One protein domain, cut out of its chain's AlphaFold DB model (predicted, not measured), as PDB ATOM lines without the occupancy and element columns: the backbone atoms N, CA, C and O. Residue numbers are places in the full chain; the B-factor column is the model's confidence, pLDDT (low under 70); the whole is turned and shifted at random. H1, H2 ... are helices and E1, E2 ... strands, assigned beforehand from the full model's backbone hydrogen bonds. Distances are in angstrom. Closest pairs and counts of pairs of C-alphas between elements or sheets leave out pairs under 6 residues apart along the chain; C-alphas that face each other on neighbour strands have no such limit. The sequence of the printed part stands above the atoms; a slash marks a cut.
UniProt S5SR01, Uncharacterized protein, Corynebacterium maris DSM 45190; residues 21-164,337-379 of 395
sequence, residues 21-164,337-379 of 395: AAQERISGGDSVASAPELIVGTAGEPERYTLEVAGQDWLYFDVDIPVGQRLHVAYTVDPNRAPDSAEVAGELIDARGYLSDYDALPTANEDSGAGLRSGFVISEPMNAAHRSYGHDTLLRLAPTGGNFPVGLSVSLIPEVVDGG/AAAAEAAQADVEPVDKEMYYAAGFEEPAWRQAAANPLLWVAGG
ATOM      1  N   ALA A  21     396.687 230.933 217.231       38.47
ATOM      2  CA  ALA A  21     397.295 232.166 216.743       38.47
ATOM      3  C   ALA A  21     396.783 233.321 217.617       38.47
ATOM      4  O   ALA A  21     395.577 233.556 217.697       38.47
ATOM      5  N   ALA A  22     397.682 233.940 218.386       44.91
ATOM      6  CA  ALA A  22     397.297 234.869 219.434       44.91
ATOM      7  C   ALA A  22     396.675 236.104 218.780       44.91
ATOM      8  O   ALA A  22     397.399 236.956 218.272       44.91
ATOM      9  N   GLN A  23     395.345 236.187 218.770       58.66
ATOM     10  CA  GLN A  23     394.664 237.442 218.491       58.66
ATOM     11  C   GLN A  23     395.105 238.473 219.519       58.66
ATOM     12  O   GLN A  23     395.213 238.167 220.715       58.66
ATOM     13  N   GLU A  24     395.364 239.690 219.052       73.44
ATOM     14  CA  GLU A  24     395.691 240.785 219.945       73.44
ATOM     15  C   GLU A  24     394.500 241.048 220.869       73.44
ATOM     16  O   GLU A  24     393.349 241.140 220.436       73.44
ATOM     17  N   ARG A  25     394.770 241.111 222.174       80.12
ATOM     18  CA  ARG A  25     393.741 241.440 223.154       80.12
ATOM     19  C   ARG A  25     393.617 242.943 223.256       80.12
ATOM     20  O   ARG A  25     394.609 243.613 223.531       80.12
ATOM     21  N   ILE A  26     392.396 243.440 223.119       82.75
ATOM     22  CA  ILE A  26     392.093 244.859 223.263       82.75
ATOM     23  C   ILE A  26     391.005 245.074 224.316       82.75
ATOM     24  O   ILE A  26     390.161 244.212 224.569       82.75
ATOM     25  N   SER A  27     391.037 246.240 224.952       84.88
ATOM     26  CA  SER A  27     389.975 246.726 225.828       84.88
ATOM     27  C   SER A  27     389.473 248.050 225.278       84.88
ATOM     28  O   SER A  27     390.282 248.907 224.931       84.88
ATOM     29  N   GLY A  28     388.155 248.212 225.194       84.19
ATOM     30  CA  GLY A  28     387.559 249.487 224.801       84.19
ATOM     31  C   GLY A  28     387.697 250.545 225.890       84.19
ATOM     32  O   GLY A  28     387.866 250.227 227.071       84.19
ATOM     33  N   GLY A  29     387.603 251.807 225.482       86.44
ATOM     34  CA  GLY A  29     387.442 252.918 226.410       86.44
ATOM     35  C   GLY A  29     386.056 252.882 227.050       86.44
ATOM     36  O   GLY A  29     385.086 252.477 226.418       86.44
ATOM     37  N   ASP A  30     385.950 253.346 228.290       85.81
ATOM     38  CA  ASP A  30     384.681 253.547 229.006       85.81
ATOM     39  C   ASP A  30     383.993 254.880 228.642       85.81
ATOM     40  O   ASP A  30     382.889 255.183 229.098       85.81
ATOM     41  N   SER A  31     384.651 255.698 227.820       85.62
ATOM     42  CA  SER A  31     384.168 256.986 227.342       85.62
ATOM     43  C   SER A  31     384.782 257.322 225.985       85.62
ATOM     44  O   SER A  31     385.807 256.767 225.600       85.62
ATOM     45  N   VAL A  32     384.214 258.317 225.299       84.50
ATOM     46  CA  VAL A  32     384.786 258.879 224.064       84.50
ATOM     47  C   VAL A  32     386.243 259.325 224.253       84.50
ATOM     48  O   VAL A  32     387.083 259.083 223.401       84.50
ATOM     49  N   ALA A  33     386.565 259.951 225.389       84.62
ATOM     50  CA  ALA A  33     387.899 260.502 225.637       84.62
ATOM     51  C   ALA A  33     388.961 259.433 225.956       84.62
ATOM     52  O   ALA A  33     390.154 259.726 225.901       84.62
ATOM     53  N   SER A  34     388.530 258.230 226.340       87.00
ATOM     54  CA  SER A  34     389.391 257.085 226.653       87.00
ATOM     55  C   SER A  34     389.376 256.022 225.552       87.00
ATOM     56  O   SER A  34     389.998 254.975 225.732       87.00
ATOM     57  N   ALA A  35     388.682 256.273 224.436       87.25
ATOM     58  CA  ALA A  35     388.585 255.356 223.311       87.25
ATOM     59  C   ALA A  35     389.974 255.135 222.683       87.25
ATOM     60  O   ALA A  35     390.602 256.104 222.249       87.25
ATOM     61  N   PRO A  36     390.492 253.895 222.648       88.00
ATOM     62  CA  PRO A  36     391.712 253.603 221.917       88.00
ATOM     63  C   PRO A  36     391.435 253.590 220.413       88.00
ATOM     64  O   PRO A  36     390.350 253.203 219.975       88.00
ATOM     65  N   GLU A  37     392.442 253.971 219.636       86.12
ATOM     66  CA  GLU A  37     392.432 253.845 218.181       86.12
ATOM     67  C   GLU A  37     392.490 252.364 217.781       86.12
ATOM     68  O   GLU A  37     393.337 251.610 218.270       86.12
ATOM     69  N   LEU A  38     391.579 251.947 216.901       86.12
ATOM     70  CA  LEU A  38     391.612 250.637 216.260       86.12
ATOM     71  C   LEU A  38     392.407 250.718 214.964       86.12
ATOM     72  O   LEU A  38     392.114 251.533 214.089       86.12
ATOM     73  N   ILE A  39     393.358 249.799 214.804       86.38
ATOM     74  CA  ILE A  39     393.949 249.559 213.492       86.38
ATOM     75  C   ILE A  39     392.890 248.844 212.654       86.38
ATOM     76  O   ILE A  39     392.194 247.938 213.114       86.38
ATOM     77  N   VAL A  40     392.746 249.293 211.413       83.69
ATOM     78  CA  VAL A  40     391.765 248.767 210.470       83.69
ATOM     79  C   VAL A  40     392.487 248.021 209.353       83.69
ATOM     80  O   VAL A  40     393.456 248.519 208.778       83.69
ATOM     81  N   GLY A  41     392.026 246.805 209.062       83.38
ATOM     82  CA  GLY A  41     392.585 245.973 207.999       83.38
ATOM     83  C   GLY A  41     391.938 246.238 206.642       83.38
ATOM     84  O   GLY A  41     391.197 247.202 206.443       83.38
ATOM     85  N   THR A  42     392.170 245.332 205.697       81.12
ATOM     86  CA  THR A  42     391.518 245.338 204.377       81.12
ATOM     87  C   THR A  42     390.464 244.238 204.285       81.12
ATOM     88  O   THR A  42     390.433 243.330 205.108       81.12
ATOM     89  N   ALA A  43     389.624 244.253 203.249       73.56
ATOM     90  CA  ALA A  43     388.651 243.179 203.022       73.56
ATOM     91  C   ALA A  43     389.277 241.768 202.890       73.56
ATOM     92  O   ALA A  43     388.619 240.780 203.206       73.56
ATOM     93  N   GLY A  44     390.514 241.653 202.388       72.75
ATOM     94  CA  GLY A  44     391.216 240.367 202.245       72.75
ATOM     95  C   GLY A  44     392.031 239.968 203.477       72.75
ATOM     96  O   GLY A  44     392.220 238.783 203.743       72.75
ATOM     97  N   GLU A  45     392.480 240.962 204.236       79.50
ATOM     98  CA  GLU A  45     393.277 240.815 205.450       79.50
ATOM     99  C   GLU A  45     392.691 241.749 206.518       79.50
ATOM    100  O   GLU A  45     393.230 242.838 206.739       79.50
ATOM    101  N   PRO A  46     391.539 241.391 207.121       84.88
ATOM    102  CA  PRO A  46     390.943 242.211 208.165       84.88
ATOM    103  C   PRO A  46     391.797 242.141 209.431       84.88
ATOM    104  O   PRO A  46     392.417 241.108 209.725       84.88
ATOM    105  N   GLU A  47     391.784 243.230 210.194       87.44
ATOM    106  CA  GLU A  47     392.454 243.294 211.486       87.44
ATOM    107  C   GLU A  47     391.589 242.586 212.532       87.44
ATOM    108  O   GLU A  47     390.364 242.739 212.531       87.44
ATOM    109  N   ARG A  48     392.205 241.769 213.395       87.69
ATOM    110  CA  ARG A  48     391.486 240.844 214.283       87.69
ATOM    111  C   ARG A  48     391.898 241.018 215.731       87.69
ATOM    112  O   ARG A  48     393.063 240.837 216.079       87.69
ATOM    113  N   TYR A  49     390.905 241.209 216.588       87.56
ATOM    114  CA  TYR A  49     391.088 241.379 218.019       87.56
ATOM    115  C   TYR A  49     390.248 240.392 218.823       87.56
ATOM    116  O   TYR A  49     389.144 240.015 218.433       87.56
ATOM    117  N   THR A  50     390.736 240.040 220.008       88.31
ATOM    118  CA  THR A  50     389.884 239.529 221.083       88.31
ATOM    119  C   THR A  50     389.577 240.664 222.051       88.31
ATOM    120  O   THR A  50     390.459 241.161 222.751       88.31
ATOM    121  N   LEU A  51     388.311 241.055 222.121       85.88
ATOM    122  CA  LEU A  51     387.814 242.027 223.079       85.88
ATOM    123  C   LEU A  51     387.431 241.324 224.385       85.88
ATOM    124  O   LEU A  51     386.583 240.428 224.401       85.88
ATOM    125  N   GLU A  52     388.042 241.743 225.491       77.75
ATOM    126  CA  GLU A  52     387.632 241.310 226.827       77.75
ATOM    127  C   GLU A  52     386.511 242.220 227.347       77.75
ATOM    128  O   GLU A  52     386.734 243.382 227.690       77.75
ATOM    129  N   VAL A  53     385.290 241.688 227.419       75.00
ATOM    130  CA  VAL A  53     384.149 242.398 228.001       75.00
ATOM    131  C   VAL A  53     384.187 242.285 229.524       75.00
ATOM    132  O   VAL A  53     384.159 241.181 230.073       75.00
ATOM    133  N   ALA A  54     384.177 243.429 230.213       66.75
ATOM    134  CA  ALA A  54     384.179 243.500 231.673       66.75
ATOM    135  C   ALA A  54     383.022 244.352 232.224       66.75
ATOM    136  O   ALA A  54     383.253 245.437 232.746       66.75
ATOM    137  N   GLY A  55     381.779 243.866 232.129       61.44
ATOM    138  CA  GLY A  55     380.613 244.440 232.825       61.44
ATOM    139  C   GLY A  55     380.339 245.934 232.591       61.44
ATOM    140  O   GLY A  55     379.732 246.569 233.451       61.44
ATOM    141  N   GLN A  56     380.823 246.493 231.481       64.31
ATOM    142  CA  GLN A  56     380.609 247.886 231.086       64.31
ATOM    143  C   GLN A  56     379.363 248.000 230.203       64.31
ATOM    144  O   GLN A  56     379.103 247.104 229.405       64.31
ATOM    145  N   ASP A  57     378.635 249.115 230.320       73.50
ATOM    146  CA  ASP A  57     377.449 249.380 229.493       73.50
ATOM    147  C   ASP A  57     377.825 249.651 228.026       73.50
ATOM    148  O   ASP A  57     377.142 249.196 227.113       73.50
ATOM    149  N   TRP A  58     378.923 250.381 227.801       84.69
ATOM    150  CA  TRP A  58     379.411 250.746 226.473       84.69
ATOM    151  C   TRP A  58     380.936 250.753 226.428       84.69
ATOM    152  O   TRP A  58     381.583 251.283 227.327       84.69
ATOM    153  N   LEU A  59     381.477 250.214 225.342       88.62
ATOM    154  CA  LEU A  59     382.886 250.235 224.977       88.62
ATOM    155  C   LEU A  59     383.058 251.123 223.750       88.62
ATOM    156  O   LEU A  59     382.329 250.962 222.773       88.62
ATOM    157  N   TYR A  60     384.014 252.041 223.799       88.12
ATOM    158  CA  TYR A  60     384.287 253.000 222.732       88.12
ATOM    159  C   TYR A  60     385.651 252.728 222.109       88.12
ATOM    160  O   TYR A  60     386.615 252.459 222.828       88.12
ATOM    161  N   PHE A  61     385.727 252.853 220.790       88.94
ATOM    162  CA  PHE A  61     386.948 252.767 219.999       88.94
ATOM    163  C   PHE A  61     386.959 253.874 218.957       88.94
ATOM    164  O   PHE A  61     385.922 254.139 218.354       88.94
ATOM    165  N   ASP A  62     388.113 254.484 218.736       87.94
ATOM    166  CA  ASP A  62     388.311 255.450 217.658       87.94
ATOM    167  C   ASP A  62     388.644 254.713 216.358       87.94
ATOM    168  O   ASP A  62     389.446 253.774 216.358       87.94
ATOM    169  N   VAL A  63     387.971 255.082 215.271       85.50
ATOM    170  CA  VAL A  63     388.111 254.451 213.955       85.50
ATOM    171  C   VAL A  63     388.236 255.516 212.875       85.50
ATOM    172  O   VAL A  63     387.351 256.352 212.685       85.50
ATOM    173  N   ASP A  64     389.317 255.447 212.101       81.69
ATOM    174  CA  ASP A  64     389.461 256.276 210.910       81.69
ATOM    175  C   ASP A  64     388.817 255.588 209.699       81.69
ATOM    176  O   ASP A  64     389.092 254.424 209.391       81.69
ATOM    177  N   ILE A  65     387.943 256.317 209.002       80.38
ATOM    178  CA  ILE A  65     387.262 255.848 207.793       80.38
ATOM    179  C   ILE A  65     387.611 256.809 206.656       80.38
ATOM    180  O   ILE A  65     386.979 257.866 206.514       80.38
ATOM    181  N   PRO A  66     388.595 256.457 205.811       77.56
ATOM    182  CA  PRO A  66     388.979 257.285 204.685       77.56
ATOM    183  C   PRO A  66     387.823 257.510 203.707       77.56
ATOM    184  O   PRO A  66     386.909 256.695 203.558       77.56
ATOM    185  N   VAL A  67     387.887 258.629 202.985       75.69
ATOM    186  CA  VAL A  67     386.898 258.962 201.953       75.69
ATOM    187  C   VAL A  67     386.866 257.876 200.870       75.69
ATOM    188  O   VAL A  67     387.899 257.316 200.512       75.69
ATOM    189  N   GLY A  68     385.667 257.556 200.376       74.31
ATOM    190  CA  GLY A  68     385.449 256.499 199.383       74.31
ATOM    191  C   GLY A  68     385.626 255.078 199.926       74.31
ATOM    192  O   GLY A  68     385.669 254.127 199.148       74.31
ATOM    193  N   GLN A  69     385.730 254.913 201.248       80.50
ATOM    194  CA  GLN A  69     385.809 253.607 201.898       80.50
ATOM    195  C   GLN A  69     384.641 253.406 202.859       80.50
ATOM    196  O   GLN A  69     384.086 254.361 203.411       80.50
ATOM    197  N   ARG A  70     384.257 252.141 203.023       82.44
ATOM    198  CA  ARG A  70     383.299 251.668 204.022       82.44
ATOM    199  C   ARG A  70     384.054 250.989 205.147       82.44
ATOM    200  O   ARG A  70     384.982 250.232 204.879       82.44
ATOM    201  N   LEU A  71     383.609 251.194 206.373       84.06
ATOM    202  CA  LEU A  71     384.026 250.390 207.507       84.06
ATOM    203  C   LEU A  71     383.094 249.188 207.637       84.06
ATOM    204  O   LEU A  71     381.874 249.342 207.653       84.06
ATOM    205  N   HIS A  72     383.688 248.009 207.735       86.75
ATOM    206  CA  HIS A  72     383.022 246.756 208.042       86.75
ATOM    207  C   HIS A  72     383.594 246.233 209.357       86.75
ATOM    208  O   HIS A  72     384.792 245.955 209.463       86.75
ATOM    209  N   VAL A  73     382.730 246.132 210.362       88.12
ATOM    210  CA  VAL A  73     383.050 245.578 211.675       88.12
ATOM    211  C   VAL A  73     382.198 244.342 211.879       88.12
ATOM    212  O   VAL A  73     380.977 244.458 211.899       88.12
ATOM    213  N   ALA A  74     382.811 243.185 212.094       87.81
ATOM    214  CA  ALA A  74     382.109 241.991 212.545       87.81
ATOM    215  C   ALA A  74     382.500 241.671 213.986       87.81
ATOM    216  O   ALA A  74     383.657 241.821 214.377       87.81
ATOM    217  N   TYR A  75     381.539 241.215 214.780       86.50
ATOM    218  CA  TYR A  75     381.785 240.728 216.131       86.50
ATOM    219  C   TYR A  75     381.164 239.351 216.311       86.50
ATOM    220  O   TYR A  75     379.992 239.140 216.002       86.50
ATOM    221  N   THR A  76     381.958 238.417 216.829       88.12
ATOM    222  CA  THR A  76     381.621 236.999 216.953       88.12
ATOM    223  C   THR A  76     381.737 236.552 218.406       88.12
ATOM    224  O   THR A  76     382.720 236.838 219.088       88.12
ATOM    225  N   VAL A  77     380.738 235.817 218.883       87.44
ATOM    226  CA  VAL A  77     380.669 235.265 220.237       87.44
ATOM    227  C   VAL A  77     380.613 233.743 220.150       87.44
ATOM    228  O   VAL A  77     379.663 233.169 219.611       87.44
ATOM    229  N   ASP A  78     381.623 233.088 220.718       87.12
ATOM    230  CA  ASP A  78     381.656 231.631 220.851       87.12
ATOM    231  C   ASP A  78     380.680 231.186 221.955       87.12
ATOM    232  O   ASP A  78     380.868 231.568 223.118       87.12
ATOM    233  N   PRO A  79     379.638 230.390 221.638       83.81
ATOM    234  CA  PRO A  79     378.665 229.926 222.629       83.81
ATOM    235  C   PRO A  79     379.299 229.077 223.739       83.81
ATOM    236  O   PRO A  79     378.737 228.969 224.819       83.81
ATOM    237  N   ASN A  80     380.486 228.508 223.520       83.12
ATOM    238  CA  ASN A  80     381.163 227.677 224.516       83.12
ATOM    239  C   ASN A  80     382.003 228.495 225.507       83.12
ATOM    240  O   ASN A  80     382.484 227.968 226.511       83.12
ATOM    241  N   ARG A  81     382.199 229.789 225.228       85.00
ATOM    242  CA  ARG A  81     382.989 230.720 226.052       85.00
ATOM    243  C   ARG A  81     382.166 231.892 226.575       85.00
ATOM    244  O   ARG A  81     382.713 232.763 227.250       85.00
ATOM    245  N   ALA A  82     380.874 231.914 226.278       83.62
ATOM    246  CA  ALA A  82     379.968 232.981 226.649       83.62
ATOM    247  C   ALA A  82     378.651 232.395 227.170       83.62
ATOM    248  O   ALA A  82     378.209 231.363 226.677       83.62
ATOM    249  N   PRO A  83     377.993 233.042 228.142       82.25
ATOM    250  CA  PRO A  83     376.666 232.624 228.572       82.25
ATOM    251  C   PRO A  83     375.641 232.759 227.435       82.25
ATOM    252  O   PRO A  83     375.802 233.576 226.521       82.25
ATOM    253  N   ASP A  84     374.539 232.017 227.526       80.75
ATOM    254  CA  ASP A  84     373.438 232.090 226.549       80.75
ATOM    255  C   ASP A  84     372.861 233.507 226.440       80.75
ATOM    256  O   ASP A  84     372.476 233.948 225.363       80.75
ATOM    257  N   SER A  85     372.878 234.264 227.540       81.25
ATOM    258  CA  SER A  85     372.447 235.666 227.584       81.25
ATOM    259  C   SER A  85     373.447 236.661 226.996       81.25
ATOM    260  O   SER A  85     373.168 237.853 227.035       81.25
ATOM    261  N   ALA A  86     374.630 236.221 226.552       83.75
ATOM    262  CA  ALA A  86     375.638 237.121 226.005       83.75
ATOM    263  C   ALA A  86     375.180 237.725 224.675       83.75
ATOM    264  O   ALA A  86     374.911 237.003 223.718       83.75
ATOM    265  N   GLU A  87     375.152 239.047 224.598       81.44
ATOM    266  CA  GLU A  87     374.843 239.765 223.367       81.44
ATOM    267  C   GLU A  87     375.854 240.880 223.159       81.44
ATOM    268  O   GLU A  87     376.432 241.400 224.111       81.44
ATOM    269  N   VAL A  88     376.056 241.259 221.903       82.25
ATOM    270  CA  VAL A  88     376.830 242.441 221.539       82.25
ATOM    271  C   VAL A  88     376.014 243.218 220.519       82.25
ATOM    272  O   VAL A  88     375.540 242.659 219.529       82.25
ATOM    273  N   ALA A  89     375.827 244.502 220.779       81.44
ATOM    274  CA  ALA A  89     375.314 245.459 219.813       81.44
ATOM    275  C   ALA A  89     376.434 246.434 219.459       81.44
ATOM    276  O   ALA A  89     377.208 246.809 220.335       81.44
ATOM    277  N   GLY A  90     376.522 246.844 218.198       81.44
ATOM    278  CA  GLY A  90     377.495 247.832 217.748       81.44
ATOM    279  C   GLY A  90     376.826 248.963 216.989       81.44
ATOM    280  O   GLY A  90     375.835 248.727 216.304       81.44
ATOM    281  N   GLU A  91     377.375 250.169 217.109       82.25
ATOM    282  CA  GLU A  91     376.926 251.383 216.424       82.25
ATOM    283  C   GLU A  91     378.121 252.287 216.091       82.25
ATOM    284  O   GLU A  91     379.122 252.274 216.810       82.25
ATOM    285  N   LEU A  92     378.012 253.100 215.033       82.62
ATOM    286  CA  LEU A  92     378.969 254.175 214.754       82.62
ATOM    287  C   LEU A  92     378.389 255.522 215.173       82.62
ATOM    288  O   LEU A  92     377.309 255.920 214.723       82.62
ATOM    289  N   ILE A  93     379.142 256.248 215.994       79.19
ATOM    290  CA  ILE A  93     378.798 257.594 216.459       79.19
ATOM    291  C   ILE A  93     379.911 258.585 216.117       79.19
ATOM    292  O   ILE A  93     381.061 258.191 215.962       79.19
ATOM    293  N   ASP A  94     379.600 259.876 216.013       77.19
ATOM    294  CA  ASP A  94     380.646 260.909 216.061       77.19
ATOM    295  C   ASP A  94     381.019 261.237 217.522       77.19
ATOM    296  O   ASP A  94     380.329 260.834 218.464       77.19
ATOM    297  N   ALA A  95     382.073 262.030 217.737       71.31
ATOM    298  CA  ALA A  95     382.481 262.471 219.078       71.31
ATOM    299  C   ALA A  95     381.407 263.247 219.875       71.31
ATOM    300  O   ALA A  95     381.556 263.465 221.080       71.31
ATOM    301  N   ARG A  96     380.317 263.683 219.233       71.75
ATOM    302  CA  ARG A  96     379.170 264.352 219.871       71.75
ATOM    303  C   ARG A  96     378.002 263.389 220.119       71.75
ATOM    304  O   ARG A  96     376.972 263.829 220.627       71.75
ATOM    305  N   GLY A  97     378.161 262.107 219.789       70.31
ATOM    306  CA  GLY A  97     377.156 261.064 219.966       70.31
ATOM    307  C   GLY A  97     376.092 261.027 218.876       70.31
ATOM    308  O   GLY A  97     375.019 260.470 219.111       70.31
ATOM    309  N   TYR A  98     376.339 261.633 217.713       71.31
ATOM    310  CA  TYR A  98     375.407 261.540 216.591       71.31
ATOM    311  C   TYR A  98     375.505 260.179 215.916       71.31
ATOM    312  O   TYR A  98     376.591 259.767 215.515       71.31
ATOM    313  N   LEU A  99     374.358 259.524 215.753       67.44
ATOM    314  CA  LEU A  99     374.218 258.302 214.967       67.44
ATOM    315  C   LEU A  99     374.055 258.650 213.484       67.44
ATOM    316  O   LEU A  99     373.429 259.652 213.132       67.44
ATOM    317  N   SER A 100     374.589 257.807 212.605       59.06
ATOM    318  CA  SER A 100     374.246 257.856 211.185       59.06
ATOM    319  C   SER A 100     372.966 257.068 210.935       59.06
ATOM    320  O   SER A 100     372.890 255.877 211.223       59.06
ATOM    321  N   ASP A 101     371.990 257.709 210.291       47.56
ATOM    322  CA  ASP A 101     370.765 257.063 209.786       47.56
ATOM    323  C   ASP A 101     371.026 255.989 208.720       47.56
ATOM    324  O   ASP A 101     370.105 255.325 208.238       47.56
ATOM    325  N   TYR A 102     372.276 255.868 208.276       48.41
ATOM    326  CA  TYR A 102     372.634 255.122 207.086       48.41
ATOM    327  C   TYR A 102     373.338 253.796 207.366       48.41
ATOM    328  O   TYR A 102     373.538 253.045 206.407       48.41
ATOM    329  N   ASP A 103     373.633 253.472 208.622       51.06
ATOM    330  CA  ASP A 103     374.378 252.264 208.972       51.06
ATOM    331  C   ASP A 103     373.450 251.057 209.152       51.06
ATOM    332  O   ASP A 103     372.330 251.160 209.661       51.06
ATOM    333  N   ALA A 104     373.905 249.883 208.711       49.28
ATOM    334  CA  ALA A 104     373.225 248.629 209.014       49.28
ATOM    335  C   ALA A 104     373.692 248.140 210.391       49.28
ATOM    336  O   ALA A 104     374.867 247.819 210.556       49.28
ATOM    337  N   LEU A 105     372.765 248.075 211.353       52.59
ATOM    338  CA  LEU A 105     373.031 247.747 212.761       52.59
ATOM    339  C   LEU A 105     372.364 246.429 213.211       52.59
ATOM    340  O   LEU A 105     371.523 246.443 214.115       52.59
ATOM    341  N   PRO A 106     372.619 245.271 212.581       49.41
ATOM    342  CA  PRO A 106     372.136 244.019 213.139       49.41
ATOM    343  C   PRO A 106     372.976 243.636 214.358       49.41
ATOM    344  O   PRO A 106     374.159 243.319 214.261       49.41
ATOM    345  N   THR A 107     372.314 243.644 215.509       46.47
ATOM    346  CA  THR A 107     372.782 243.080 216.780       46.47
ATOM    347  C   THR A 107     373.187 241.612 216.638       46.47
ATOM    348  O   THR A 107     372.549 240.881 215.878       46.47
ATOM    349  N   ALA A 108     374.151 241.143 217.445       45.31
ATOM    350  CA  ALA A 108     374.693 239.775 217.405       45.31
ATOM    351  C   ALA A 108     373.719 238.627 217.735       45.31
ATOM    352  O   ALA A 108     374.163 237.502 217.962       45.31
ATOM    353  N   ASN A 109     372.411 238.875 217.815       39.25
ATOM    354  CA  ASN A 109     371.479 237.912 218.395       39.25
ATOM    355  C   ASN A 109     370.192 237.661 217.609       39.25
ATOM    356  O   ASN A 109     369.225 237.146 218.161       39.25
ATOM    357  N   GLU A 110     370.144 237.983 216.316       43.06
ATOM    358  CA  GLU A 110     368.931 237.689 215.538       43.06
ATOM    359  C   GLU A 110     368.864 236.274 214.963       43.06
ATOM    360  O   GLU A 110     367.803 235.867 214.489       43.06
ATOM    361  N   ASP A 111     369.947 235.500 215.045       52.09
ATOM    362  CA  ASP A 111     369.940 234.098 214.637       52.09
ATOM    363  C   ASP A 111     369.913 233.191 215.873       52.09
ATOM    364  O   ASP A 111     370.939 232.713 216.354       52.09
ATOM    365  N   SER A 112     368.704 232.980 216.408       50.16
ATOM    366  CA  SER A 112     368.430 231.995 217.456       50.16
ATOM    367  C   SER A 112     368.751 230.592 216.923       50.16
ATOM    368  O   SER A 112     367.976 230.022 216.148       50.16
ATOM    369  N   GLY A 113     369.914 230.062 217.278       61.12
ATOM    370  CA  GLY A 113     370.385 228.747 216.850       61.12
ATOM    371  C   GLY A 113     371.697 228.377 217.530       61.12
ATOM    372  O   GLY A 113     372.372 229.240 218.099       61.12
ATOM    373  N   ALA A 114     372.050 227.098 217.470       72.25
ATOM    374  CA  ALA A 114     373.315 226.589 217.983       72.25
ATOM    375  C   ALA A 114     374.514 227.164 217.193       72.25
ATOM    376  O   ALA A 114     374.392 227.573 216.033       72.25
ATOM    377  N   GLY A 115     375.687 227.219 217.831       84.88
ATOM    378  CA  GLY A 115     376.950 227.631 217.201       84.88
ATOM    379  C   GLY A 115     377.334 229.105 217.357       84.88
ATOM    380  O   GLY A 115     376.724 229.846 218.128       84.88
ATOM    381  N   LEU A 116     378.385 229.528 216.641       86.88
ATOM    382  CA  LEU A 116     378.938 230.892 216.718       86.88
ATOM    383  C   LEU A 116     377.858 231.958 216.520       86.88
ATOM    384  O   LEU A 116     377.182 231.980 215.496       86.88
ATOM    385  N   ARG A 117     377.689 232.874 217.467       85.19
ATOM    386  CA  ARG A 117     376.800 234.031 217.292       85.19
ATOM    387  C   ARG A 117     377.588 235.173 216.685       85.19
ATOM    388  O   ARG A 117     378.769 235.312 216.989       85.19
ATOM    389  N   SER A 118     376.963 235.990 215.849       82.25
ATOM    390  CA  SER A 118     377.653 237.136 215.270       82.25
ATOM    391  C   SER A 118     376.713 238.287 214.964       82.25
ATOM    392  O   SER A 118     375.520 238.085 214.733       82.25
ATOM    393  N   GLY A 119     377.277 239.487 214.954       81.62
ATOM    394  CA  GLY A 119     376.655 240.693 214.431       81.62
ATOM    395  C   GLY A 119     377.691 241.528 213.696       81.62
ATOM    396  O   GLY A 119     378.867 241.163 213.621       81.62
ATOM    397  N   PHE A 120     377.248 242.638 213.122       83.06
ATOM    398  CA  PHE A 120     378.140 243.511 212.374       83.06
ATOM    399  C   PHE A 120     377.673 244.963 212.391       83.06
ATOM    400  O   PHE A 120     376.539 245.269 212.759       83.06
ATOM    401  N   VAL A 121     378.572 245.856 211.990       82.81
ATOM    402  CA  VAL A 121     378.299 247.250 211.657       82.81
ATOM    403  C   VAL A 121     378.953 247.534 210.314       82.81
ATOM    404  O   VAL A 121     380.157 247.346 210.159       82.81
ATOM    405  N   ILE A 122     378.154 247.981 209.346       81.75
ATOM    406  CA  ILE A 122     378.637 248.372 208.018       81.75
ATOM    407  C   ILE A 122     378.285 249.838 207.794       81.75
ATOM    408  O   ILE A 122     377.101 250.197 207.805       81.75
ATOM    409  N   SER A 123     379.304 250.663 207.559       79.12
ATOM    410  CA  SER A 123     379.122 252.075 207.235       79.12
ATOM    411  C   SER A 123     378.746 252.278 205.764       79.12
ATOM    412  O   SER A 123     379.036 251.471 204.868       79.12
ATOM    413  N   GLU A 124     378.143 253.425 205.465       75.75
ATOM    414  CA  GLU A 124     378.181 253.945 204.097       75.75
ATOM    415  C   GLU A 124     379.599 254.384 203.692       75.75
ATOM    416  O   GLU A 124     380.440 254.603 204.568       75.75
ATOM    417  N   PRO A 125     379.894 254.536 202.382       73.44
ATOM    418  CA  PRO A 125     381.162 255.071 201.938       73.44
ATOM    419  C   PRO A 125     381.250 256.496 202.445       73.44
ATOM    420  O   PRO A 125     380.326 257.296 202.244       73.44
ATOM    421  N   MET A 126     382.362 256.820 203.090       70.31
ATOM    422  CA  MET A 126     382.564 258.164 203.592       70.31
ATOM    423  C   MET A 126     382.649 259.129 202.404       70.31
ATOM    424  O   MET A 126     383.558 259.039 201.587       70.31
ATOM    425  N   ASN A 127     381.693 260.049 202.271       64.12
ATOM    426  CA  ASN A 127     381.689 261.071 201.223       64.12
ATOM    427  C   ASN A 127     380.942 262.329 201.682       64.12
ATOM    428  O   ASN A 127     380.310 262.346 202.732       64.12
ATOM    429  N   ALA A 128     380.992 263.380 200.871       59.94
ATOM    430  CA  ALA A 128     380.321 264.657 201.097       59.94
ATOM    431  C   ALA A 128     378.874 264.564 201.614       59.94
ATOM    432  O   ALA A 128     378.502 265.220 202.585       59.94
ATOM    433  N   ALA A 129     378.069 263.722 200.969       56.38
ATOM    434  CA  ALA A 129     376.660 263.545 201.277       56.38
ATOM    435  C   ALA A 129     376.446 262.617 202.485       56.38
ATOM    436  O   ALA A 129     375.477 262.760 203.232       56.38
ATOM    437  N   HIS A 130     377.353 261.667 202.705       54.00
ATOM    438  CA  HIS A 130     377.238 260.608 203.710       54.00
ATOM    439  C   HIS A 130     378.089 260.879 204.965       54.00
ATOM    440  O   HIS A 130     378.008 260.133 205.933       54.00
ATOM    441  N   ARG A 131     378.807 262.011 205.013       53.97
ATOM    442  CA  ARG A 131     379.449 262.577 206.208       53.97
ATOM    443  C   ARG A 131     378.388 262.950 207.235       53.97
ATOM    444  O   ARG A 131     377.858 264.057 207.230       53.97
ATOM    445  N   SER A 132     377.945 261.994 208.037       49.81
ATOM    446  CA  SER A 132     377.240 262.290 209.294       49.81
ATOM    447  C   SER A 132     378.256 262.642 210.391       49.81
ATOM    448  O   SER A 132     377.939 263.356 211.336       49.81
ATOM    449  N   TYR A 133     379.508 262.229 210.185       51.91
ATOM    450  CA  TYR A 133     380.627 262.368 211.101       51.91
ATOM    451  C   TYR A 133     381.456 263.585 210.693       51.91
ATOM    452  O   TYR A 133     382.143 263.589 209.672       51.91
ATOM    453  N   GLY A 134     381.293 264.674 211.445       42.09
ATOM    454  CA  GLY A 134     381.993 265.929 211.189       42.09
ATOM    455  C   GLY A 134     383.500 265.795 211.384       42.09
ATOM    456  O   GLY A 134     384.221 266.397 210.608       42.09
ATOM    457  N   HIS A 135     383.924 264.998 212.370       49.00
ATOM    458  CA  HIS A 135     385.272 264.519 212.700       49.00
ATOM    459  C   HIS A 135     385.113 263.430 213.790       49.00
ATOM    460  O   HIS A 135     384.073 263.416 214.455       49.00
ATOM    461  N   ASP A 136     386.119 262.562 213.951       68.19
ATOM    462  CA  ASP A 136     386.262 261.560 215.024       68.19
ATOM    463  C   ASP A 136     385.107 260.536 215.069       68.19
ATOM    464  O   ASP A 136     384.137 260.681 215.824       68.19
ATOM    465  N   THR A 137     385.181 259.522 214.194       80.06
ATOM    466  CA  THR A 137     384.197 258.429 214.164       80.06
ATOM    467  C   THR A 137     384.560 257.413 215.232       80.06
ATOM    468  O   THR A 137     385.689 256.950 215.303       80.06
ATOM    469  N   LEU A 138     383.585 257.032 216.045       85.38
ATOM    470  CA  LEU A 138     383.769 256.062 217.105       85.38
ATOM    471  C   LEU A 138     382.912 254.835 216.830       85.38
ATOM    472  O   LEU A 138     381.708 254.947 216.583       85.38
ATOM    473  N   LEU A 139     383.516 253.662 216.965       88.12
ATOM    474  CA  LEU A 139     382.786 252.418 217.142       88.12
ATOM    475  C   LEU A 139     382.386 252.301 218.612       88.12
ATOM    476  O   LEU A 139     383.232 252.282 219.507       88.12
ATOM    477  N   ARG A 140     381.082 252.190 218.855       87.88
ATOM    478  CA  ARG A 140     380.517 251.962 220.179       87.88
ATOM    479  C   ARG A 140     379.894 250.571 220.246       87.88
ATOM    480  O   ARG A 140     378.987 250.273 219.475       87.88
ATOM    481  N   LEU A 141     380.341 249.742 221.187       87.50
ATOM    482  CA  LEU A 141     379.826 248.389 221.419       87.50
ATOM    483  C   LEU A 141     379.136 248.291 222.789       87.50
ATOM    484  O   LEU A 141     379.728 248.678 223.792       87.50
ATOM    485  N   ALA A 142     377.918 247.753 222.848       86.69
ATOM    486  CA  ALA A 142     377.222 247.374 224.084       86.69
ATOM    487  C   ALA A 142     377.230 245.855 224.227       86.69
ATOM    488  O   ALA A 142     376.380 245.176 223.638       86.69
ATOM    489  N   PRO A 143     378.170 245.295 224.992       85.12
ATOM    490  CA  PRO A 143     378.078 243.912 225.394       85.12
ATOM    491  C   PRO A 143     377.134 243.761 226.600       85.12
ATOM    492  O   PRO A 143     377.208 244.510 227.570       85.12
ATOM    493  N   THR A 144     376.254 242.766 226.578       82.75
ATOM    494  CA  THR A 144     375.335 242.451 227.683       82.75
ATOM    495  C   THR A 144     375.435 240.972 228.047       82.75
ATOM    496  O   THR A 144     375.951 240.165 227.282       82.75
ATOM    497  N   GLY A 145     374.971 240.594 229.242       79.06
ATOM    498  CA  GLY A 145     374.886 239.183 229.633       79.06
ATOM    499  C   GLY A 145     376.096 238.609 230.371       79.06
ATOM    500  O   GLY A 145     376.106 237.410 230.631       79.06
ATOM    501  N   GLY A 146     377.075 239.429 230.768       79.81
ATOM    502  CA  GLY A 146     378.189 239.033 231.639       79.81
ATOM    503  C   GLY A 146     379.563 239.349 231.052       79.81
ATOM    504  O   GLY A 146     379.679 240.148 230.130       79.81
ATOM    505  N   ASN A 147     380.606 238.717 231.597       85.31
ATOM    506  CA  ASN A 147     381.971 238.829 231.080       85.31
ATOM    507  C   ASN A 147     382.255 237.649 230.152       85.31
ATOM    508  O   ASN A 147     382.183 236.498 230.586       85.31
ATOM    509  N   PHE A 148     382.585 237.932 228.898       85.88
ATOM    510  CA  PHE A 148     382.904 236.930 227.887       85.88
ATOM    511  C   PHE A 148     383.837 237.533 226.826       85.88
ATOM    512  O   PHE A 148     383.840 238.750 226.630       85.88
ATOM    513  N   PRO A 149     384.662 236.712 226.157       87.75
ATOM    514  CA  PRO A 149     385.460 237.179 225.037       87.75
ATOM    515  C   PRO A 149     384.574 237.413 223.808       87.75
ATOM    516  O   PRO A 149     383.687 236.612 223.509       87.75
ATOM    517  N   VAL A 150     384.860 238.484 223.074       87.50
ATOM    518  CA  VAL A 150     384.243 238.793 221.778       87.50
ATOM    519  C   VAL A 150     385.348 238.825 220.731       87.50
ATOM    520  O   VAL A 150     386.309 239.575 220.874       87.50
ATOM    521  N   GLY A 151     385.239 238.008 219.685       89.69
ATOM    522  CA  GLY A 151     386.084 238.161 218.503       89.69
ATOM    523  C   GLY A 151     385.630 239.393 217.729       89.69
ATOM    524  O   GLY A 151     384.435 239.539 217.496       89.69
ATOM    525  N   LEU A 152     386.549 240.276 217.359       89.25
ATOM    526  CA  LEU A 152     386.277 241.499 216.611       89.25
ATOM    527  C   LEU A 152     387.128 241.497 215.340       89.25
ATOM    528  O   LEU A 152     388.339 241.306 215.411       89.25
ATOM    529  N   SER A 153     386.495 241.735 214.198       90.50
ATOM    530  CA  SER A 153     387.131 241.870 212.888       90.50
ATOM    531  C   SER A 153     386.824 243.255 212.342       90.50
ATOM    532  O   SER A 153     385.660 243.657 212.317       90.50
ATOM    533  N   VAL A 154     387.853 243.997 211.935       89.31
ATOM    534  CA  VAL A 154     387.729 245.385 211.479       89.31
ATOM    535  C   VAL A 154     388.423 245.544 210.134       89.31
ATOM    536  O   VAL A 154     389.619 245.275 209.991       89.31
ATOM    537  N   SER A 155     387.676 245.995 209.128       87.62
ATOM    538  CA  SER A 155     388.199 246.165 207.775       87.62
ATOM    539  C   SER A 155     387.628 247.379 207.064       87.62
ATOM    540  O   SER A 155     386.457 247.725 207.218       87.62
ATOM    541  N   LEU A 156     388.468 247.999 206.243       85.38
ATOM    542  CA  LEU A 156     388.051 248.991 205.273       85.38
ATOM    543  C   LEU A 156     387.846 248.351 203.903       85.38
ATOM    544  O   LEU A 156     388.656 247.549 203.420       85.38
ATOM    545  N   ILE A 157     386.745 248.733 203.269       83.06
ATOM    546  CA  ILE A 157     386.311 248.206 201.982       83.06
ATOM    547  C   ILE A 157     386.172 249.374 201.012       83.06
ATOM    548  O   ILE A 157     385.261 250.195 201.175       83.06
ATOM    549  N   PRO A 158     387.066 249.483 200.016       82.19
ATOM    550  CA  PRO A 158     386.987 250.560 199.045       82.19
ATOM    551  C   PRO A 158     385.765 250.437 198.136       82.19
ATOM    552  O   PRO A 158     385.169 249.366 197.987       82.19
ATOM    553  N   GLU A 159     385.403 251.534 197.477       80.06
ATOM    554  CA  GLU A 159     384.391 251.491 196.428       80.06
ATOM    555  C   GLU A 159     384.867 250.706 195.197       80.06
ATOM    556  O   GLU A 159     386.049 250.665 194.840       80.06
ATOM    557  N   VAL A 160     383.907 250.060 194.534       82.19
ATOM    558  CA  VAL A 160     384.142 249.366 193.268       82.19
ATOM    559  C   VAL A 160     384.176 250.397 192.149       82.19
ATOM    560  O   VAL A 160     383.178 251.074 191.906       82.19
ATOM    561  N   VAL A 161     385.301 250.474 191.442       84.56
ATOM    562  CA  VAL A 161     385.484 251.374 190.289       84.56
ATOM    563  C   VAL A 161     385.269 250.689 188.950       84.56
ATOM    564  O   VAL A 161     384.927 251.348 187.972       84.56
ATOM    565  N   ASP A 162     385.412 249.368 188.909       85.44
ATOM    566  CA  ASP A 162     385.080 248.553 187.746       85.44
ATOM    567  C   ASP A 162     384.381 247.279 188.220       85.44
ATOM    568  O   ASP A 162     384.893 246.563 189.073       85.44
ATOM    569  N   GLY A 163     383.194 246.990 187.692       84.44
ATOM    570  CA  GLY A 163     382.471 245.756 188.008       84.44
ATOM    571  C   GLY A 163     383.047 244.517 187.315       84.44
ATOM    572  O   GLY A 163     382.606 243.406 187.607       84.44
ATOM    573  N   GLY A 164     383.990 244.678 186.383       89.12
ATOM    574  CA  GLY A 164     384.524 243.590 185.574       89.12
ATOM    575  C   GLY A 164     383.416 242.893 184.781       89.12
ATOM    576  O   GLY A 164     382.503 243.529 184.253       89.12
ATOM    577  N   ALA A 337     391.682 251.280 195.877       65.12
ATOM    578  CA  ALA A 337     392.456 251.453 197.101       65.12
ATOM    579  C   ALA A 337     392.947 252.904 197.334       65.12
ATOM    580  O   ALA A 337     393.376 253.214 198.442       65.12
ATOM    581  N   ALA A 338     392.906 253.789 196.326       61.59
ATOM    582  CA  ALA A 338     393.447 255.152 196.388       61.59
ATOM    583  C   ALA A 338     392.395 256.239 196.704       61.59
ATOM    584  O   ALA A 338     392.737 257.423 196.747       61.59
ATOM    585  N   ALA A 339     391.137 255.868 196.974       58.81
ATOM    586  CA  ALA A 339     390.018 256.807 197.130       58.81
ATOM    587  C   ALA A 339     390.146 257.822 198.298       58.81
ATOM    588  O   ALA A 339     389.392 258.795 198.362       58.81
ATOM    589  N   ALA A 340     391.138 257.661 199.182       47.75
ATOM    590  CA  ALA A 340     391.324 258.481 200.379       47.75
ATOM    591  C   ALA A 340     391.722 259.952 200.110       47.75
ATOM    592  O   ALA A 340     391.356 260.827 200.895       47.75
ATOM    593  N   GLU A 341     392.440 260.260 199.018       43.66
ATOM    594  CA  GLU A 341     393.083 261.582 198.849       43.66
ATOM    595  C   GLU A 341     392.333 262.568 197.930       43.66
ATOM    596  O   GLU A 341     392.496 263.781 198.066       43.66
ATOM    597  N   ALA A 342     391.477 262.105 197.011       44.69
ATOM    598  CA  ALA A 342     390.930 262.969 195.951       44.69
ATOM    599  C   ALA A 342     389.606 263.686 196.298       44.69
ATOM    600  O   ALA A 342     389.233 264.646 195.625       44.69
ATOM    601  N   ALA A 343     388.886 263.256 197.335       48.34
ATOM    602  CA  ALA A 343     387.486 263.647 197.546       48.34
ATOM    603  C   ALA A 343     387.239 264.601 198.737       48.34
ATOM    604  O   ALA A 343     386.098 264.801 199.154       48.34
ATOM    605  N   GLN A 344     388.287 265.249 199.264       42.59
ATOM    606  CA  GLN A 344     388.156 266.251 200.337       42.59
ATOM    607  C   GLN A 344     388.090 267.718 199.860       42.59
ATOM    608  O   GLN A 344     387.893 268.601 200.691       42.59
ATOM    609  N   ALA A 345     388.246 268.008 198.562       38.34
ATOM    610  CA  ALA A 345     388.499 269.381 198.110       38.34
ATOM    611  C   ALA A 345     387.266 270.301 197.975       38.34
ATOM    612  O   ALA A 345     387.448 271.508 198.059       38.34
ATOM    613  N   ASP A 346     386.038 269.792 197.821       39.59
ATOM    614  CA  ASP A 346     384.847 270.639 197.606       39.59
ATOM    615  C   ASP A 346     383.586 270.000 198.201       39.59
ATOM    616  O   ASP A 346     382.831 269.308 197.516       39.59
ATOM    617  N   VAL A 347     383.341 270.207 199.496       40.50
ATOM    618  CA  VAL A 347     382.150 269.663 200.161       40.50
ATOM    619  C   VAL A 347     381.461 270.730 200.999       40.50
ATOM    620  O   VAL A 347     381.950 271.119 202.058       40.50
ATOM    621  N   GLU A 348     380.293 271.178 200.536       38.12
ATOM    622  CA  GLU A 348     379.367 271.977 201.338       38.12
ATOM    623  C   GLU A 348     378.622 271.096 202.362       38.12
ATOM    624  O   GLU A 348     378.345 269.925 202.085       38.12
ATOM    625  N   PRO A 349     378.283 271.628 203.551       38.25
ATOM    626  CA  PRO A 349     377.547 270.883 204.566       38.25
ATOM    627  C   PRO A 349     376.123 270.549 204.099       38.25
ATOM    628  O   PRO A 349     375.397 271.412 203.610       38.25
ATOM    629  N   VAL A 350     375.709 269.296 204.299       40.75
ATOM    630  CA  VAL A 350     374.334 268.835 204.059       40.75
ATOM    631  C   VAL A 350     373.521 268.960 205.349       40.75
ATOM    632  O   VAL A 350     373.955 268.492 206.402       40.75
ATOM    633  N   ASP A 351     372.329 269.555 205.264       38.91
ATOM    634  CA  ASP A 351     371.347 269.542 206.354       38.91
ATOM    635  C   ASP A 351     370.812 268.115 206.558       38.91
ATOM    636  O   ASP A 351     370.238 267.518 205.646       38.91
ATOM    637  N   LYS A 352     371.002 267.566 207.763       45.88
ATOM    638  CA  LYS A 352     370.565 266.216 208.149       45.88
ATOM    639  C   LYS A 352     369.672 266.255 209.388       45.88
ATOM    640  O   LYS A 352     369.881 267.073 210.293       45.88
ATOM    641  N   GLU A 353     368.698 265.346 209.434       50.44
ATOM    642  CA  GLU A 353     368.041 264.965 210.686       50.44
ATOM    643  C   GLU A 353     369.086 264.292 211.588       50.44
ATOM    644  O   GLU A 353     369.978 263.600 211.107       50.44
ATOM    645  N   MET A 354     369.066 264.608 212.881       47.75
ATOM    646  CA  MET A 354     370.095 264.166 213.822       47.75
ATOM    647  C   MET A 354     369.450 263.312 214.901       47.75
ATOM    648  O   MET A 354     368.522 263.773 215.568       47.75
ATOM    649  N   TYR A 355     369.995 262.120 215.109       55.69
ATOM    650  CA  TYR A 355     369.605 261.222 216.184       55.69
ATOM    651  C   TYR A 355     370.763 261.122 217.173       55.69
ATOM    652  O   TYR A 355     371.906 260.869 216.789       55.69
ATOM    653  N   TYR A 356     370.469 261.377 218.445       57.25
ATOM    654  CA  TYR A 356     371.456 261.277 219.515       57.25
ATOM    655  C   TYR A 356     371.445 259.868 220.084       57.25
ATOM    656  O   TYR A 356     370.392 259.325 220.427       57.25
ATOM    657  N   ALA A 357     372.636 259.304 220.217       59.50
ATOM    658  CA  ALA A 357     372.860 258.075 220.940       59.50
ATOM    659  C   ALA A 357     372.424 258.210 222.413       59.50
ATOM    660  O   ALA A 357     372.583 259.261 223.041       59.50
ATOM    661  N   ALA A 358     371.909 257.124 223.000       59.38
ATOM    662  CA  ALA A 358     371.577 257.089 224.425       59.38
ATOM    663  C   ALA A 358     372.794 257.491 225.285       59.38
ATOM    664  O   ALA A 358     373.894 256.975 225.071       59.38
ATOM    665  N   GLY A 359     372.585 258.412 226.235       58.31
ATOM    666  CA  GLY A 359     373.637 258.986 227.089       58.31
ATOM    667  C   GLY A 359     374.209 260.330 226.611       58.31
ATOM    668  O   GLY A 359     374.922 260.972 227.379       58.31
ATOM    669  N   PHE A 360     373.864 260.789 225.401       60.16
ATOM    670  CA  PHE A 360     374.243 262.106 224.882       60.16
ATOM    671  C   PHE A 360     373.059 263.079 224.943       60.16
ATOM    672  O   PHE A 360     371.950 262.759 224.514       60.16
ATOM    673  N   GLU A 361     373.279 264.275 225.495       55.91
ATOM    674  CA  GLU A 361     372.254 265.323 225.551       55.91
ATOM    675  C   GLU A 361     372.262 266.176 224.275       55.91
ATOM    676  O   GLU A 361     373.321 266.553 223.766       55.91
ATOM    677  N   GLU A 362     371.070 266.543 223.790       53.09
ATOM    678  CA  GLU A 362     370.927 267.563 222.750       53.09
ATOM    679  C   GLU A 362     371.639 268.856 223.193       53.09
ATOM    680  O   GLU A 362     371.375 269.362 224.290       53.09
ATOM    681  N   PRO A 363     372.499 269.463 222.358       51.81
ATOM    682  CA  PRO A 363     373.129 270.717 222.699       51.81
ATOM    683  C   PRO A 363     372.036 271.779 222.870       51.81
ATOM    684  O   PRO A 363     371.182 271.979 222.001       51.81
ATOM    685  N   ALA A 364     372.082 272.480 224.006       51.12
ATOM    686  CA  ALA A 364     371.015 273.350 224.518       51.12
ATOM    687  C   ALA A 364     370.472 274.397 223.519       51.12
ATOM    688  O   ALA A 364     369.364 274.907 223.688       51.12
ATOM    689  N   TRP A 365     371.219 274.722 222.460       48.31
ATOM    690  CA  TRP A 365     370.793 275.657 221.419       48.31
ATOM    691  C   TRP A 365     369.657 275.121 220.528       48.31
ATOM    692  O   TRP A 365     368.852 275.926 220.061       48.31
ATOM    693  N   ARG A 366     369.519 273.797 220.327       46.00
ATOM    694  CA  ARG A 366     368.373 273.212 219.598       46.00
ATOM    695  C   ARG A 366     367.126 273.090 220.466       46.00
ATOM    696  O   ARG A 366     366.051 273.466 220.007       46.00
ATOM    697  N   GLN A 367     367.272 272.731 221.740       49.75
ATOM    698  CA  GLN A 367     366.174 272.821 222.714       49.75
ATOM    699  C   GLN A 367     365.661 274.266 222.859       49.75
ATOM    700  O   GLN A 367     364.461 274.497 223.006       49.75
ATOM    701  N   ALA A 368     366.553 275.258 222.743       44.91
ATOM    702  CA  ALA A 368     366.185 276.673 222.689       44.91
ATOM    703  C   ALA A 368     365.488 277.069 221.369       44.91
ATOM    704  O   ALA A 368     364.559 277.876 221.397       44.91
ATOM    705  N   ALA A 369     365.891 276.499 220.227       43.50
ATOM    706  CA  ALA A 369     365.286 276.762 218.917       43.50
ATOM    707  C   ALA A 369     363.914 276.086 218.728       43.50
ATOM    708  O   ALA A 369     363.046 276.649 218.060       43.50
ATOM    709  N   ALA A 370     363.699 274.925 219.355       44.47
ATOM    710  CA  ALA A 370     362.435 274.190 219.361       44.47
ATOM    711  C   ALA A 370     361.393 274.769 220.338       44.47
ATOM    712  O   ALA A 370     360.239 274.343 220.333       44.47
ATOM    713  N   ASN A 371     361.770 275.749 221.172       45.28
ATOM    714  CA  ASN A 371     360.865 276.375 222.127       45.28
ATOM    715  C   ASN A 371     360.191 277.627 221.517       45.28
ATOM    716  O   ASN A 371     360.810 278.697 221.453       45.28
ATOM    717  N   PRO A 372     358.910 277.562 221.098       51.66
ATOM    718  CA  PRO A 372     358.226 278.681 220.440       51.66
ATOM    719  C   PRO A 372     358.095 279.931 221.331       51.66
ATOM    720  O   PRO A 372     357.912 281.037 220.824       51.66
ATOM    721  N   LEU A 373     358.238 279.792 222.656       50.25
ATOM    722  CA  LEU A 373     358.214 280.912 223.605       50.25
ATOM    723  C   LEU A 373     359.424 281.852 223.472       50.25
ATOM    724  O   LEU A 373     359.276 283.055 223.700       50.25
ATOM    725  N   LEU A 374     360.596 281.351 223.064       48.59
ATOM    726  CA  LEU A 374     361.798 282.179 222.876       48.59
ATOM    727  C   LEU A 374     361.689 283.075 221.629       48.59
ATOM    728  O   LEU A 374     362.094 284.239 221.670       48.59
ATOM    729  N   TRP A 375     361.044 282.589 220.565       47.38
ATOM    730  CA  TRP A 375     360.737 283.382 219.369       47.38
ATOM    731  C   TRP A 375     359.708 284.485 219.640       47.38
ATOM    732  O   TRP A 375     359.853 285.609 219.151       47.38
ATOM    733  N   VAL A 376     358.703 284.206 220.475       52.47
ATOM    734  CA  VAL A 376     357.692 285.196 220.887       52.47
ATOM    735  C   VAL A 376     358.323 286.285 221.765       52.47
ATOM    736  O   VAL A 376     358.023 287.468 221.585       52.47
ATOM    737  N   ALA A 377     359.245 285.921 222.663       49.38
ATOM    738  CA  ALA A 377     359.970 286.880 223.496       49.38
ATOM    739  C   ALA A 377     360.909 287.782 222.669       49.38
ATOM    740  O   ALA A 377     360.906 289.001 222.853       49.38
ATOM    741  N   GLY A 378     361.653 287.217 221.710       48.25
ATOM    742  CA  GLY A 378     362.518 287.984 220.803       48.25
ATOM    743  C   GLY A 378     361.735 288.933 219.887       48.25
ATOM    744  O   GLY A 378     362.104 290.101 219.735       48.25
ATOM    745  N   GLY A 379     360.602 288.473 219.345       48.53
ATOM    746  CA  GLY A 379     359.705 289.293 218.526       48.53
ATOM    747  C   GLY A 379     359.059 290.444 219.303       48.53
ATOM    748  O   GLY A 379     358.974 291.562 218.791       48.53
TER     749      GLY A 379
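AT A GLANCE: This is residues 21 to 164 and 337 to 379 of the 395 residues of an uncharacterized protein of Corynebacterium maris DSM 45190 (UniProt S5SR01). Little regular structure is here, yet it makes a sandwich: the sheet E1 E2 E8 E4 E6, mixed, is face to face with the antiparallel sheet E3 E7 E5, and residues 364 to 379, with H1 and H2, stick out. Of 187 printed residues, 72 are in named elements, nine strands and then two helices, mostly strand. The whole is compact, radius of gyration of the C-alphas 18.7 A, spanning 66 by 44 by 30 A.

HOW THE PARTS SIT: Start at E1, residues 24 to 26, parallel to E2, residues 47 to 52; N 26 and O 50 are 3.0 A apart. Antiparallel to E2 is E8, residues 149 to 158, with N 49 and O 152 at 2.8 A. In the other sheet E3, residues 59 to 63, is antiparallel to E7, residues 137 to 144, with N 61 and O 139 at 2.9 A. In H1, residues 364 to 369, and H2, residues 372 to 379, every O i to N i+4 pair is within hydrogen-bond range.

IN THESE COORDINATES: Find C-alpha 24 at (395.691, 240.785, 219.945), where E1 begins; H2 ends at C-alpha 379, (359.705, 289.293, 218.526). E8 measures 29.3 A.

THE WHOLE: Residues 165 to 336 are not printed; C-alphas 164 and 337 are 16.1 A apart. Of the printed residues 74 have a pLDDT under 70, among them residues 337 to 379.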